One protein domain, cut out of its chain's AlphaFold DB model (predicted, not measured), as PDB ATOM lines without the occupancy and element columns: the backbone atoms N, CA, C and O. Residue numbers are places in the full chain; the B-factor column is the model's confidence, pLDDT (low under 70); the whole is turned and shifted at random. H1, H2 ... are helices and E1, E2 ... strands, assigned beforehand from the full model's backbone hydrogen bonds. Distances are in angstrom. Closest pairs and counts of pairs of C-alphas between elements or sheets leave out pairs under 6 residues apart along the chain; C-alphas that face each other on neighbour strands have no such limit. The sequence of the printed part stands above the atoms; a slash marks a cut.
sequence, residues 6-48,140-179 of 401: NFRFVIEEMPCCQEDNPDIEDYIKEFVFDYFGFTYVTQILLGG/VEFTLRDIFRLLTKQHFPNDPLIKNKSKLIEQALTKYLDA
ATOM      1  N   ASN A   6     142.708 140.003 147.755       97.62
ATOM      2  CA  ASN A   6     142.650 138.655 147.185       97.62
ATOM      3  C   ASN A   6     143.962 137.889 147.390       97.62
ATOM      4  O   ASN A   6     143.936 136.731 147.796       97.62
ATOM      5  N   PHE A   7     145.111 138.529 147.130       97.81
ATOM      6  CA  PHE A   7     146.406 137.885 147.349       97.81
ATOM      7  C   PHE A   7     146.623 137.602 148.835       97.81
ATOM      8  O   PHE A   7     147.064 136.518 149.203       97.81
ATOM      9  N   ARG A   8     146.263 138.555 149.704       97.75
ATOM     10  CA  ARG A   8     146.349 138.377 151.155       97.75
ATOM     11  C   ARG A   8     145.515 137.178 151.620       97.75
ATOM     12  O   ARG A   8     146.061 136.317 152.299       97.75
ATOM     13  N   PHE A   9     144.252 137.104 151.206       97.69
ATOM     14  CA  PHE A   9     143.330 136.024 151.560       97.69
ATOM     15  C   PHE A   9     143.857 134.649 151.137       97.69
ATOM     16  O   PHE A   9     143.941 133.747 151.964       97.69
ATOM     17  N   VAL A  10     144.294 134.497 149.881       97.88
ATOM     18  CA  VAL A  10     144.839 133.223 149.373       97.88
ATOM     19  C   VAL A  10     146.059 132.771 150.180       97.88
ATOM     20  O   VAL A  10     146.178 131.603 150.538       97.88
ATOM     21  N   ILE A  11     146.966 133.690 150.515       97.81
ATOM     22  CA  ILE A  11     148.146 133.341 151.311       97.81
ATOM     23  C   ILE A  11     147.775 133.009 152.762       97.81
ATOM     24  O   ILE A  11     148.374 132.104 153.346       97.81
ATOM     25  N   GLU A  12     146.809 133.707 153.360       96.56
ATOM     26  CA  GLU A  12     146.333 133.445 154.726       96.56
ATOM     27  C   GLU A  12     145.664 132.063 154.833       96.56
ATOM     28  O   GLU A  12     146.007 131.303 155.743       96.56
ATOM     29  N   GLU A  13     144.841 131.691 153.851       96.88
ATOM     30  CA  GLU A  13     144.149 130.394 153.772       96.88
ATOM     31  C   GLU A  13     145.040 129.235 153.299       96.88
ATOM     32  O   GLU A  13     144.651 128.072 153.406       96.88
ATOM     33  N   MET A  14     146.247 129.520 152.797       96.12
ATOM     34  CA  MET A  14     147.145 128.481 152.301       96.12
ATOM     35  C   MET A  14     147.456 127.445 153.401       96.12
ATOM     36  O   MET A  14     148.009 127.816 154.451       96.12
ATOM     37  N   PRO A  15     147.168 126.147 153.175       92.50
ATOM     38  CA  PRO A  15     147.508 125.094 154.122       92.50
ATOM     39  C   PRO A  15     149.025 125.043 154.316       92.50
ATOM     40  O   PRO A  15     149.798 125.257 153.381       92.50
ATOM     41  N   CYS A  16     149.477 124.792 155.546       87.56
ATOM     42  CA  CYS A  16     150.900 124.856 155.859       87.56
ATOM     43  C   CYS A  16     151.462 123.604 156.523       87.56
ATOM     44  O   CYS A  16     150.837 122.952 157.358       87.56
ATOM     45  N   CYS A  17     152.754 123.454 156.222       81.56
ATOM     46  CA  CYS A  17     153.839 123.034 157.106       81.56
ATOM     47  C   CYS A  17     154.215 121.553 157.042       81.56
ATOM     48  O   CYS A  17     155.070 121.106 157.803       81.56
ATOM     49  N   GLN A  18     153.655 120.827 156.081       85.75
ATOM     50  CA  GLN A  18     154.168 119.537 155.636       85.75
ATOM     51  C   GLN A  18     154.831 119.735 154.265       85.75
ATOM     52  O   GLN A  18     154.130 119.928 153.280       85.75
ATOM     53  N   GLU A  19     156.169 119.745 154.204       79.25
ATOM     54  CA  GLU A  19     156.922 120.060 152.967       79.25
ATOM     55  C   GLU A  19     156.645 119.074 151.815       79.25
ATOM     56  O   GLU A  19     156.713 119.459 150.650       79.25
ATOM     57  N   ASP A  20     156.257 117.838 152.139       83.44
ATOM     58  CA  ASP A  20     155.997 116.764 151.170       83.44
ATOM     59  C   ASP A  20     154.500 116.518 150.912       83.44
ATOM     60  O   ASP A  20     154.130 115.476 150.371       83.44
ATOM     61  N   ASN A  21     153.617 117.430 151.331       89.81
ATOM     62  CA  ASN A  21     152.183 117.260 151.108       89.81
ATOM     63  C   ASN A  21     151.799 117.712 149.680       89.81
ATOM     64  O   ASN A  21     151.907 118.907 149.386       89.81
ATOM     65  N   PRO A  22     151.330 116.796 148.806       88.69
ATOM     66  CA  PRO A  22     150.957 117.132 147.432       88.69
ATOM     67  C   PRO A  22     149.803 118.141 147.361       88.69
ATOM     68  O   PRO A  22     149.830 119.007 146.494       88.69
ATOM     69  N   ASP A  23     148.868 118.126 148.317       92.62
ATOM     70  CA  ASP A  23     147.728 119.053 148.343       92.62
ATOM     71  C   ASP A  23     148.186 120.512 148.522       92.62
ATOM     72  O   ASP A  23     147.566 121.438 148.003       92.62
ATOM     73  N   ILE A  24     149.293 120.735 149.244       94.31
ATOM     74  CA  ILE A  24     149.887 122.072 149.404       94.31
ATOM     75  C   ILE A  24     150.521 122.524 148.088       94.31
ATOM     76  O   ILE A  24     150.388 123.686 147.706       94.31
ATOM     77  N   GLU A  25     151.219 121.625 147.398       91.12
ATOM     78  CA  GLU A  25     151.839 121.938 146.111       91.12
ATOM     79  C   GLU A  25     150.780 122.254 145.046       91.12
ATOM     80  O   GLU A  25     150.923 123.239 144.321       91.12
ATOM     81  N   ASP A  26     149.701 121.474 145.001       91.12
ATOM     82  CA  ASP A  26     148.575 121.694 144.094       91.12
ATOM     83  C   ASP A  26     147.848 123.005 144.414       91.12
ATOM     84  O   ASP A  26     147.582 123.793 143.506       91.12
ATOM     85  N   TYR A  27     147.648 123.323 145.701       96.00
ATOM     86  CA  TYR A  27     147.110 124.621 146.112       96.00
ATOM     87  C   TYR A  27     147.985 125.786 145.633       96.00
ATOM     88  O   TYR A  27     147.475 126.780 145.116       96.00
ATOM     89  N   ILE A  28     149.310 125.693 145.800       95.19
ATOM     90  CA  ILE A  28     150.237 126.746 145.360       95.19
ATOM     91  C   ILE A  28     150.160 126.921 143.840       95.19
ATOM     92  O   ILE A  28     150.123 128.056 143.365       95.19
ATOM     93  N   LYS A  29     150.107 125.829 143.073       91.62
ATOM     94  CA  LYS A  29     149.971 125.900 141.612       91.62
ATOM     95  C   LYS A  29     148.672 126.597 141.212       91.62
ATOM     96  O   LYS A  29     148.729 127.625 140.547       91.62
ATOM     97  N   GLU A  30     147.536 126.093 141.686       91.75
ATOM     98  CA  GLU A  30     146.213 126.565 141.271       91.75
ATOM     99  C   GLU A  30     145.914 127.987 141.771       91.75
ATOM    100  O   GLU A  30     145.495 128.860 141.010       91.75
ATOM    101  N   PHE A  31     146.139 128.258 143.057       96.12
ATOM    102  CA  PHE A  31     145.675 129.504 143.672       96.12
ATOM    103  C   PHE A  31     146.742 130.593 143.736       96.12
ATOM    104  O   PHE A  31     146.393 131.773 143.795       96.12
ATOM    105  N   VAL A  32     148.033 130.241 143.712       95.25
ATOM    106  CA  VAL A  32     149.118 131.234 143.723       95.25
ATOM    107  C   VAL A  32     149.668 131.457 142.319       95.25
ATOM    108  O   VAL A  32     149.615 132.583 141.824       95.25
ATOM    109  N   PHE A  33     150.190 130.418 141.667       94.06
ATOM    110  CA  PHE A  33     150.894 130.574 140.392       94.06
ATOM    111  C   PHE A  33     149.958 130.838 139.216       94.06
ATOM    112  O   PHE A  33     150.198 131.796 138.483       94.06
ATOM    113  N   ASP A  34     148.881 130.071 139.057       87.88
ATOM    114  CA  ASP A  34     147.966 130.252 137.924       87.88
ATOM    115  C   ASP A  34     147.193 131.576 138.023       87.88
ATOM    116  O   ASP A  34     146.893 132.202 137.005       87.88
ATOM    117  N   TYR A  35     146.913 132.045 139.245       93.38
ATOM    118  CA  TYR A  35     146.138 133.268 139.460       93.38
ATOM    119  C   TYR A  35     146.987 134.548 139.524       93.38
ATOM    120  O   TYR A  35     146.605 135.570 138.952       93.38
ATOM    121  N   PHE A  36     148.131 134.528 140.217       95.31
ATOM    122  CA  PHE A  36     148.964 135.723 140.440       95.31
ATOM    123  C   PHE A  36     150.310 135.692 139.708       95.31
ATOM    124  O   PHE A  36     150.988 136.719 139.637       95.31
ATOM    125  N   GLY A  37     150.701 134.545 139.152       94.00
ATOM    126  CA  GLY A  37     152.001 134.333 138.527       94.00
ATOM    127  C   GLY A  37     153.115 133.983 139.519       94.00
ATOM    128  O   GLY A  37     152.945 133.928 140.734       94.00
ATOM    129  N   PHE A  38     154.311 133.750 138.978       94.56
ATOM    130  CA  PHE A  38     155.504 133.364 139.751       94.56
ATOM    131  C   PHE A  38     156.289 134.559 140.303       94.56
ATOM    132  O   PHE A  38     157.135 134.427 141.191       94.56
ATOM    133  N   THR A  39     156.049 135.740 139.741       95.81
ATOM    134  CA  THR A  39     156.813 136.956 140.011       95.81
ATOM    135  C   THR A  39     155.882 138.152 140.091       95.81
ATOM    136  O   THR A  39     154.751 138.112 139.612       95.81
ATOM    137  N   TYR A  40     156.371 139.236 140.678       95.62
ATOM    138  CA  TYR A  40     155.712 140.531 140.646       95.62
ATOM    139  C   TYR A  40     156.649 141.586 140.071       95.62
ATOM    140  O   TYR A  40     157.877 141.510 140.188       95.62
ATOM    141  N   VAL A  41     156.049 142.594 139.449       96.19
ATOM    142  CA  VAL A  41     156.774 143.702 138.839       96.19
ATOM    143  C   VAL A  41     157.095 144.749 139.901       96.19
ATOM    144  O   VAL A  41     156.214 145.217 140.619       96.19
ATOM    145  N   THR A  42     158.366 145.130 140.006       96.62
ATOM    146  CA  THR A  42     158.837 146.159 140.954       96.62
ATOM    147  C   THR A  42     159.061 147.515 140.311       96.62
ATOM    148  O   THR A  42     158.974 148.539 140.986       96.62
ATOM    149  N   GLN A  43     159.375 147.521 139.018       96.88
ATOM    150  CA  GLN A  43     159.638 148.715 138.228       96.88
ATOM    151  C   GLN A  43     159.123 148.469 136.817       96.88
ATOM    152  O   GLN A  43     159.294 147.367 136.291       96.88
ATOM    153  N   ILE A  44     158.506 149.491 136.228       96.94
ATOM    154  CA  ILE A  44     158.070 149.502 134.831       96.94
ATOM    155  C   ILE A  44     158.603 150.752 134.148       96.94
ATOM    156  O   ILE A  44     158.576 151.842 134.722       96.94
ATOM    157  N   LEU A  45     159.028 150.591 132.904       97.44
ATOM    158  CA  LEU A  45     159.180 151.673 131.951       97.44
ATOM    159  C   LEU A  45     158.031 151.570 130.953       97.44
ATOM    160  O   LEU A  45     157.835 150.534 130.314       97.44
ATOM    161  N   LEU A  46     157.268 152.651 130.838       97.88
ATOM    162  CA  LEU A  46     156.171 152.771 129.888       97.88
ATOM    163  C   LEU A  46     156.641 153.551 128.660       97.88
ATOM    164  O   LEU A  46     157.289 154.589 128.787       97.88
ATOM    165  N   GLY A  47     156.312 153.054 127.473       97.44
ATOM    166  CA  GLY A  47     156.737 153.648 126.212       97.44
ATOM    167  C   GLY A  47     156.112 152.955 125.010       97.44
ATOM    168  O   GLY A  47     154.999 152.442 125.085       97.44
ATOM    169  N   GLY A  48     156.826 152.953 123.890       94.81
ATOM    170  CA  GLY A  48     156.421 152.268 122.669       94.81
ATOM    171  C   GLY A  48     157.624 151.588 122.038       94.81
ATOM    172  O   GLY A  48     158.735 152.114 122.100       94.81
ATOM    173  N   VAL A 140     157.650 148.560 128.203       96.06
ATOM    174  CA  VAL A 140     158.808 148.324 127.318       96.06
ATOM    175  C   VAL A 140     159.999 147.723 128.054       96.06
ATOM    176  O   VAL A 140     160.813 147.030 127.455       96.06
ATOM    177  N   GLU A 141     160.074 147.958 129.360       95.75
ATOM    178  CA  GLU A 141     161.067 147.375 130.254       95.75
ATOM    179  C   GLU A 141     160.421 147.175 131.622       95.75
ATOM    180  O   GLU A 141     159.577 147.967 132.049       95.75
ATOM    181  N   PHE A 142     160.793 146.104 132.315       97.12
ATOM    182  CA  PHE A 142     160.305 145.836 133.657       97.12
ATOM    183  C   PHE A 142     161.317 145.027 134.461       97.12
ATOM    184  O   PHE A 142     162.096 144.248 133.918       97.12
ATOM    185  N   THR A 143     161.294 145.204 135.780       96.31
ATOM    186  CA  THR A 143     162.091 144.400 136.714       96.31
ATOM    187  C   THR A 143     161.178 143.511 137.541       96.31
ATOM    188  O   THR A 143     160.281 144.002 138.235       96.31
ATOM    189  N   LEU A 144     161.441 142.208 137.503       96.44
ATOM    190  CA  LEU A 144     160.701 141.198 138.251       96.44
ATOM    191  C   LEU A 144     161.380 140.856 139.577       96.44
ATOM    192  O   LEU A 144     162.598 140.967 139.730       96.44
ATOM    193  N   ARG A 145     160.574 140.398 140.532       96.94
ATOM    194  CA  ARG A 145     161.022 139.692 141.736       96.94
ATOM    195  C   ARG A 145     160.107 138.512 142.019       96.94
ATOM    196  O   ARG A 145     158.922 138.567 141.708       96.94
ATOM    197  N   ASP A 146     160.647 137.484 142.656       97.31
ATOM    198  CA  ASP A 146     159.899 136.265 142.970       97.31
ATOM    199  C   ASP A 146     158.746 136.543 143.938       97.31
ATOM    200  O   ASP A 146     158.915 137.264 144.929       97.31
ATOM    201  N   ILE A 147     157.582 135.943 143.680       97.19
ATOM    202  CA  ILE A 147     156.353 136.211 144.436       97.19
ATOM    203  C   ILE A 147     156.478 135.852 145.922       97.19
ATOM    204  O   ILE A 147     155.966 136.574 146.779       97.19
ATOM    205  N   PHE A 148     157.255 134.815 146.257       97.56
ATOM    206  CA  PHE A 148     157.482 134.409 147.645       97.56
ATOM    207  C   PHE A 148     158.151 135.510 148.485       97.56
ATOM    208  O   PHE A 148     157.946 135.577 149.693       97.56
ATOM    209  N   ARG A 149     158.873 136.459 147.868       97.88
ATOM    210  CA  ARG A 149     159.486 137.592 148.586       97.88
ATOM    211  C   ARG A 149     158.462 138.570 149.168       97.88
ATOM    212  O   ARG A 149     158.834 139.416 149.981       97.88
ATOM    213  N   LEU A 150     157.193 138.486 148.761       97.81
ATOM    214  CA  LEU A 150     156.102 139.268 149.348       97.81
ATOM    215  C   LEU A 150     155.655 138.724 150.708       97.81
ATOM    216  O   LEU A 150     155.126 139.489 151.519       97.81
ATOM    217  N   LEU A 151     155.915 137.446 150.993       97.69
ATOM    218  CA  LEU A 151     155.489 136.752 152.205       97.69
ATOM    219  C   LEU A 151     156.425 137.076 153.376       97.69
ATOM    220  O   LEU A 151     157.258 136.282 153.812       97.69
ATOM    221  N   THR A 152     156.285 138.292 153.897       97.75
ATOM    222  CA  THR A 152     157.060 138.795 155.035       97.75
ATOM    223  C   THR A 152     156.154 139.116 156.219       97.75
ATOM    224  O   THR A 152     154.971 139.405 156.052       97.75
ATOM    225  N   LYS A 153     156.734 139.170 157.426       97.62
ATOM    226  CA  LYS A 153     156.027 139.628 158.636       97.62
ATOM    227  C   LYS A 153     155.468 141.048 158.516       97.62
ATOM    228  O   LYS A 153     154.524 141.383 159.216       97.62
ATOM    229  N   GLN A 154     156.053 141.889 157.661       97.56
ATOM    230  CA  GLN A 154     155.547 143.242 157.441       97.56
ATOM    231  C   GLN A 154     154.194 143.221 156.721       97.56
ATOM    232  O   GLN A 154     153.312 144.001 157.066       97.56
ATOM    233  N   HIS A 155     154.024 142.338 155.736       97.75
ATOM    234  CA  HIS A 155     152.777 142.244 154.979       97.75
ATOM    235  C   HIS A 155     151.738 141.332 155.651       97.75
ATOM    236  O   HIS A 155     150.543 141.608 155.552       97.75
ATOM    237  N   PHE A 156     152.192 140.309 156.387       97.62
ATOM    238  CA  PHE A 156     151.362 139.342 157.117       97.62
ATOM    239  C   PHE A 156     151.739 139.308 158.610       97.62
ATOM    240  O   PHE A 156     152.345 138.344 159.084       97.62
ATOM    241  N   PRO A 157     151.432 140.368 159.377       97.50
ATOM    242  CA  PRO A 157     151.854 140.473 160.777       97.50
ATOM    243  C   PRO A 157     151.176 139.455 161.702       97.50
ATOM    244  O   PRO A 157     151.740 139.110 162.740       97.50
ATOM    245  N   ASN A 158     149.995 138.963 161.322       97.25
ATOM    246  CA  ASN A 158     149.185 138.050 162.128       97.25
ATOM    247  C   ASN A 158     149.391 136.569 161.771       97.25
ATOM    248  O   ASN A 158     148.844 135.714 162.459       97.25
ATOM    249  N   ASP A 159     150.172 136.257 160.729       97.25
ATOM    250  CA  ASP A 159     150.467 134.880 160.326       97.25
ATOM    251  C   ASP A 159     151.850 134.456 160.865       97.25
ATOM    252  O   ASP A 159     152.890 134.828 160.302       97.25
ATOM    253  N   PRO A 160     151.915 133.669 161.959       96.38
ATOM    254  CA  PRO A 160     153.187 133.233 162.531       96.38
ATOM    255  C   PRO A 160     153.952 132.256 161.622       96.38
ATOM    256  O   PRO A 160     155.160 132.082 161.803       96.38
ATOM    257  N   LEU A 161     153.279 131.637 160.646       97.25
ATOM    258  CA  LEU A 161     153.823 130.625 159.742       97.25
ATOM    259  C   LEU A 161     154.217 131.201 158.377       97.25
ATOM    260  O   LEU A 161     154.705 130.454 157.528       97.25
ATOM    261  N   ILE A 162     154.101 132.517 158.167       97.69
ATOM    262  CA  ILE A 162     154.352 133.156 156.865       97.69
ATOM    263  C   ILE A 162     155.731 132.831 156.272       97.69
ATOM    264  O   ILE A 162     155.874 132.663 155.064       97.69
ATOM    265  N   LYS A 163     156.758 132.671 157.118       97.06
ATOM    266  CA  LYS A 163     158.103 132.288 156.669       97.06
ATOM    267  C   LYS A 163     158.130 130.868 156.089       97.06
ATOM    268  O   LYS A 163     158.815 130.633 155.099       97.06
ATOM    269  N   ASN A 164     157.387 129.937 156.688       96.81
ATOM    270  CA  ASN A 164     157.278 128.568 156.188       96.81
ATOM    271  C   ASN A 164     156.488 128.551 154.879       96.81
ATOM    272  O   ASN A 164     156.928 127.930 153.920       96.81
ATOM    273  N   LYS A 165     155.388 129.311 154.806       97.69
ATOM    274  CA  LYS A 165     154.611 129.498 153.574       97.69
ATOM    275  C   LYS A 165     155.472 130.056 152.432       97.69
ATOM    276  O   LYS A 165     155.465 129.505 151.337       97.69
ATOM    277  N   SER A 166     156.294 131.073 152.707       97.56
ATOM    278  CA  SER A 166     157.278 131.603 151.748       97.56
ATOM    279  C   SER A 166     158.226 130.522 151.232       97.56
ATOM    280  O   SER A 166     158.464 130.461 150.031       97.56
ATOM    281  N   LYS A 167     158.760 129.677 152.123       96.88
ATOM    282  CA  LYS A 167     159.669 128.587 151.748       96.88
ATOM    283  C   LYS A 167     158.964 127.529 150.890       96.88
ATOM    284  O   LYS A 167     159.552 127.060 149.926       96.88
ATOM    285  N   LEU A 168     157.712 127.190 151.205       96.81
ATOM    286  CA  LEU A 168     156.916 126.236 150.422       96.81
ATOM    287  C   LEU A 168     156.671 126.748 148.995       96.81
ATOM    288  O   LEU A 168     156.854 125.997 148.043       96.81
ATOM    289  N   ILE A 169     156.338 128.034 148.831       96.62
ATOM    290  CA  ILE A 169     156.174 128.645 147.500       96.62
ATOM    291  C   ILE A 169     157.510 128.697 146.747       96.62
ATOM    292  O   ILE A 169     157.549 128.402 145.557       96.62
ATOM    293  N   GLU A 170     158.614 129.033 147.420       96.75
ATOM    294  CA  GLU A 170     159.961 128.998 146.826       96.75
ATOM    295  C   GLU A 170     160.346 127.582 146.362       96.75
ATOM    296  O   GLU A 170     160.847 127.407 145.251       96.75
ATOM    297  N   GLN A 171     160.066 126.559 147.173       94.44
ATOM    298  CA  GLN A 171     160.288 125.155 146.822       94.44
ATOM    299  C   GLN A 171     159.411 124.724 145.643       94.44
ATOM    300  O   GLN A 171     159.923 124.103 144.716       94.44
ATOM    301  N   ALA A 172     158.122 125.073 145.641       92.75
ATOM    302  CA  ALA A 172     157.215 124.779 144.533       92.75
ATOM    303  C   ALA A 172     157.671 125.461 143.233       92.75
ATOM    304  O   ALA A 172     157.670 124.832 142.178       92.75
ATOM    305  N   LEU A 173     158.133 126.715 143.310       92.69
ATOM    306  CA  LEU A 173     158.713 127.426 142.172       92.69
ATOM    307  C   LEU A 173     159.996 126.747 141.687       92.69
ATOM    308  O   LEU A 173     160.174 126.578 140.490       92.69
ATOM    309  N   THR A 174     160.875 126.329 142.598       91.56
ATOM    310  CA  THR A 174     162.119 125.628 142.244       91.56
ATOM    311  C   THR A 174     161.813 124.301 141.558       91.56
ATOM    312  O   THR A 174     162.317 124.054 140.472       91.56
ATOM    313  N   LYS A 175     160.904 123.491 142.119       89.00
ATOM    314  CA  LYS A 175     160.423 122.253 141.488       89.00
ATOM    315  C   LYS A 175     159.822 122.515 140.110       89.00
ATOM    316  O   LYS A 175     160.044 121.729 139.199       89.00
ATOM    317  N   TYR A 176     159.069 123.604 139.953       85.25
ATOM    318  CA  TYR A 176     158.559 124.020 138.652       85.25
ATOM    319  C   TYR A 176     159.722 124.365 137.703       85.25
ATOM    320  O   TYR A 176     159.815 123.834 136.608       85.25
ATOM    321  N   LEU A 177     160.690 125.179 138.101       84.38
ATOM    322  CA  LEU A 177     161.809 125.523 137.215       84.38
ATOM    323  C   LEU A 177     162.715 124.325 136.872       84.38
ATOM    324  O   LEU A 177     163.237 124.270 135.760       84.38
ATOM    325  N   ASP A 178     162.864 123.372 137.794       84.75
ATOM    326  CA  ASP A 178     163.691 122.170 137.632       84.75
ATOM    327  C   ASP A 178     162.969 121.022 136.914       84.75
ATOM    328  O   ASP A 178     163.613 120.073 136.459       84.75
ATOM    329  N   ALA A 179     161.638 121.061 136.832       79.88
ATOM    330  CA  ALA A 179     160.896 120.027 136.131       79.88
ATOM    331  C   ALA A 179     161.260 120.040 134.645       79.88
ATOM    332  O   ALA A 179     161.398 121.095 134.019       79.88
TER     333      ALA A 179
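What this domain is: This is residues 6 to 48 and 140 to 179 of the 401 residues of the protein "Hypothetical protein" of Rotaria magnacalcarata (UniProt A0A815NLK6). A two-stranded antiparallel ribbon, E1 and E2, reaches away as an arm from a small body of helices, where H1 and H2 lie side by side as a hairpin and H4 crosses H2. Short H3 joins the base of the arm to H4. The printed part has 83 residues with four named helices and two named strands, in the order H1 H2 E1 E2 H3 H4; the class is mixed, helices and strands. It is only just compact, close to loose, with a radius of gyration of the C-alphas of 13.7 A, and flat, spanning 46 by 33 by 18 A.

Where its parts are: E1 is residues 39 to 47, 21.7 A long, and E2 residues 140 to 146, 19.8 A. H3 is residues 147 to 150. H4, residues 162 to 178, is 24.0 A long and ends at C-alpha 178 (163.691, 122.170, 137.632). H2 is residues 22 to 36, 20.0 A, and H1 residues 6 to 13, 10.7 A, beginning at C-alpha 6 (142.650, 138.655, 147.185).

How they stand to each other: E1 and E2 are antiparallel at 169 degrees, with N 40 and O 145 at 2.8 A, within hydrogen-bond range. E1 bends by 68 degrees at residue 42. H3 touches H4, closest at the C-alphas of Phe 148 and Ser 166, 5.0 A. H4 touches H2 about perpendicular, at 86 degrees, closest at the C-alphas of Ala 172 and Glu 25, 6.3 A. H2 touches H1 with residues 31 to 36 alone, closest at the C-alphas of Phe 31 and Val 10, 6.9 A; this hairpin has a shallow tilt of 11 degrees, opposite ways. H1 and E1 are apart. Every O i to N i+4 pair is within hydrogen-bond range in H1 and H4, and 9 of 11 in H2; H3 is too short for such a pair.

The domain as a whole: The C-alphas farthest apart, of Gln 18 and Gly 48, are 46.5 A apart. Residues 49 to 139 are not printed; C-alphas 48 and 140 are 6.5 A apart across this cut. The link from H3 to H4 is long. No printed residue has a pLDDT under 70.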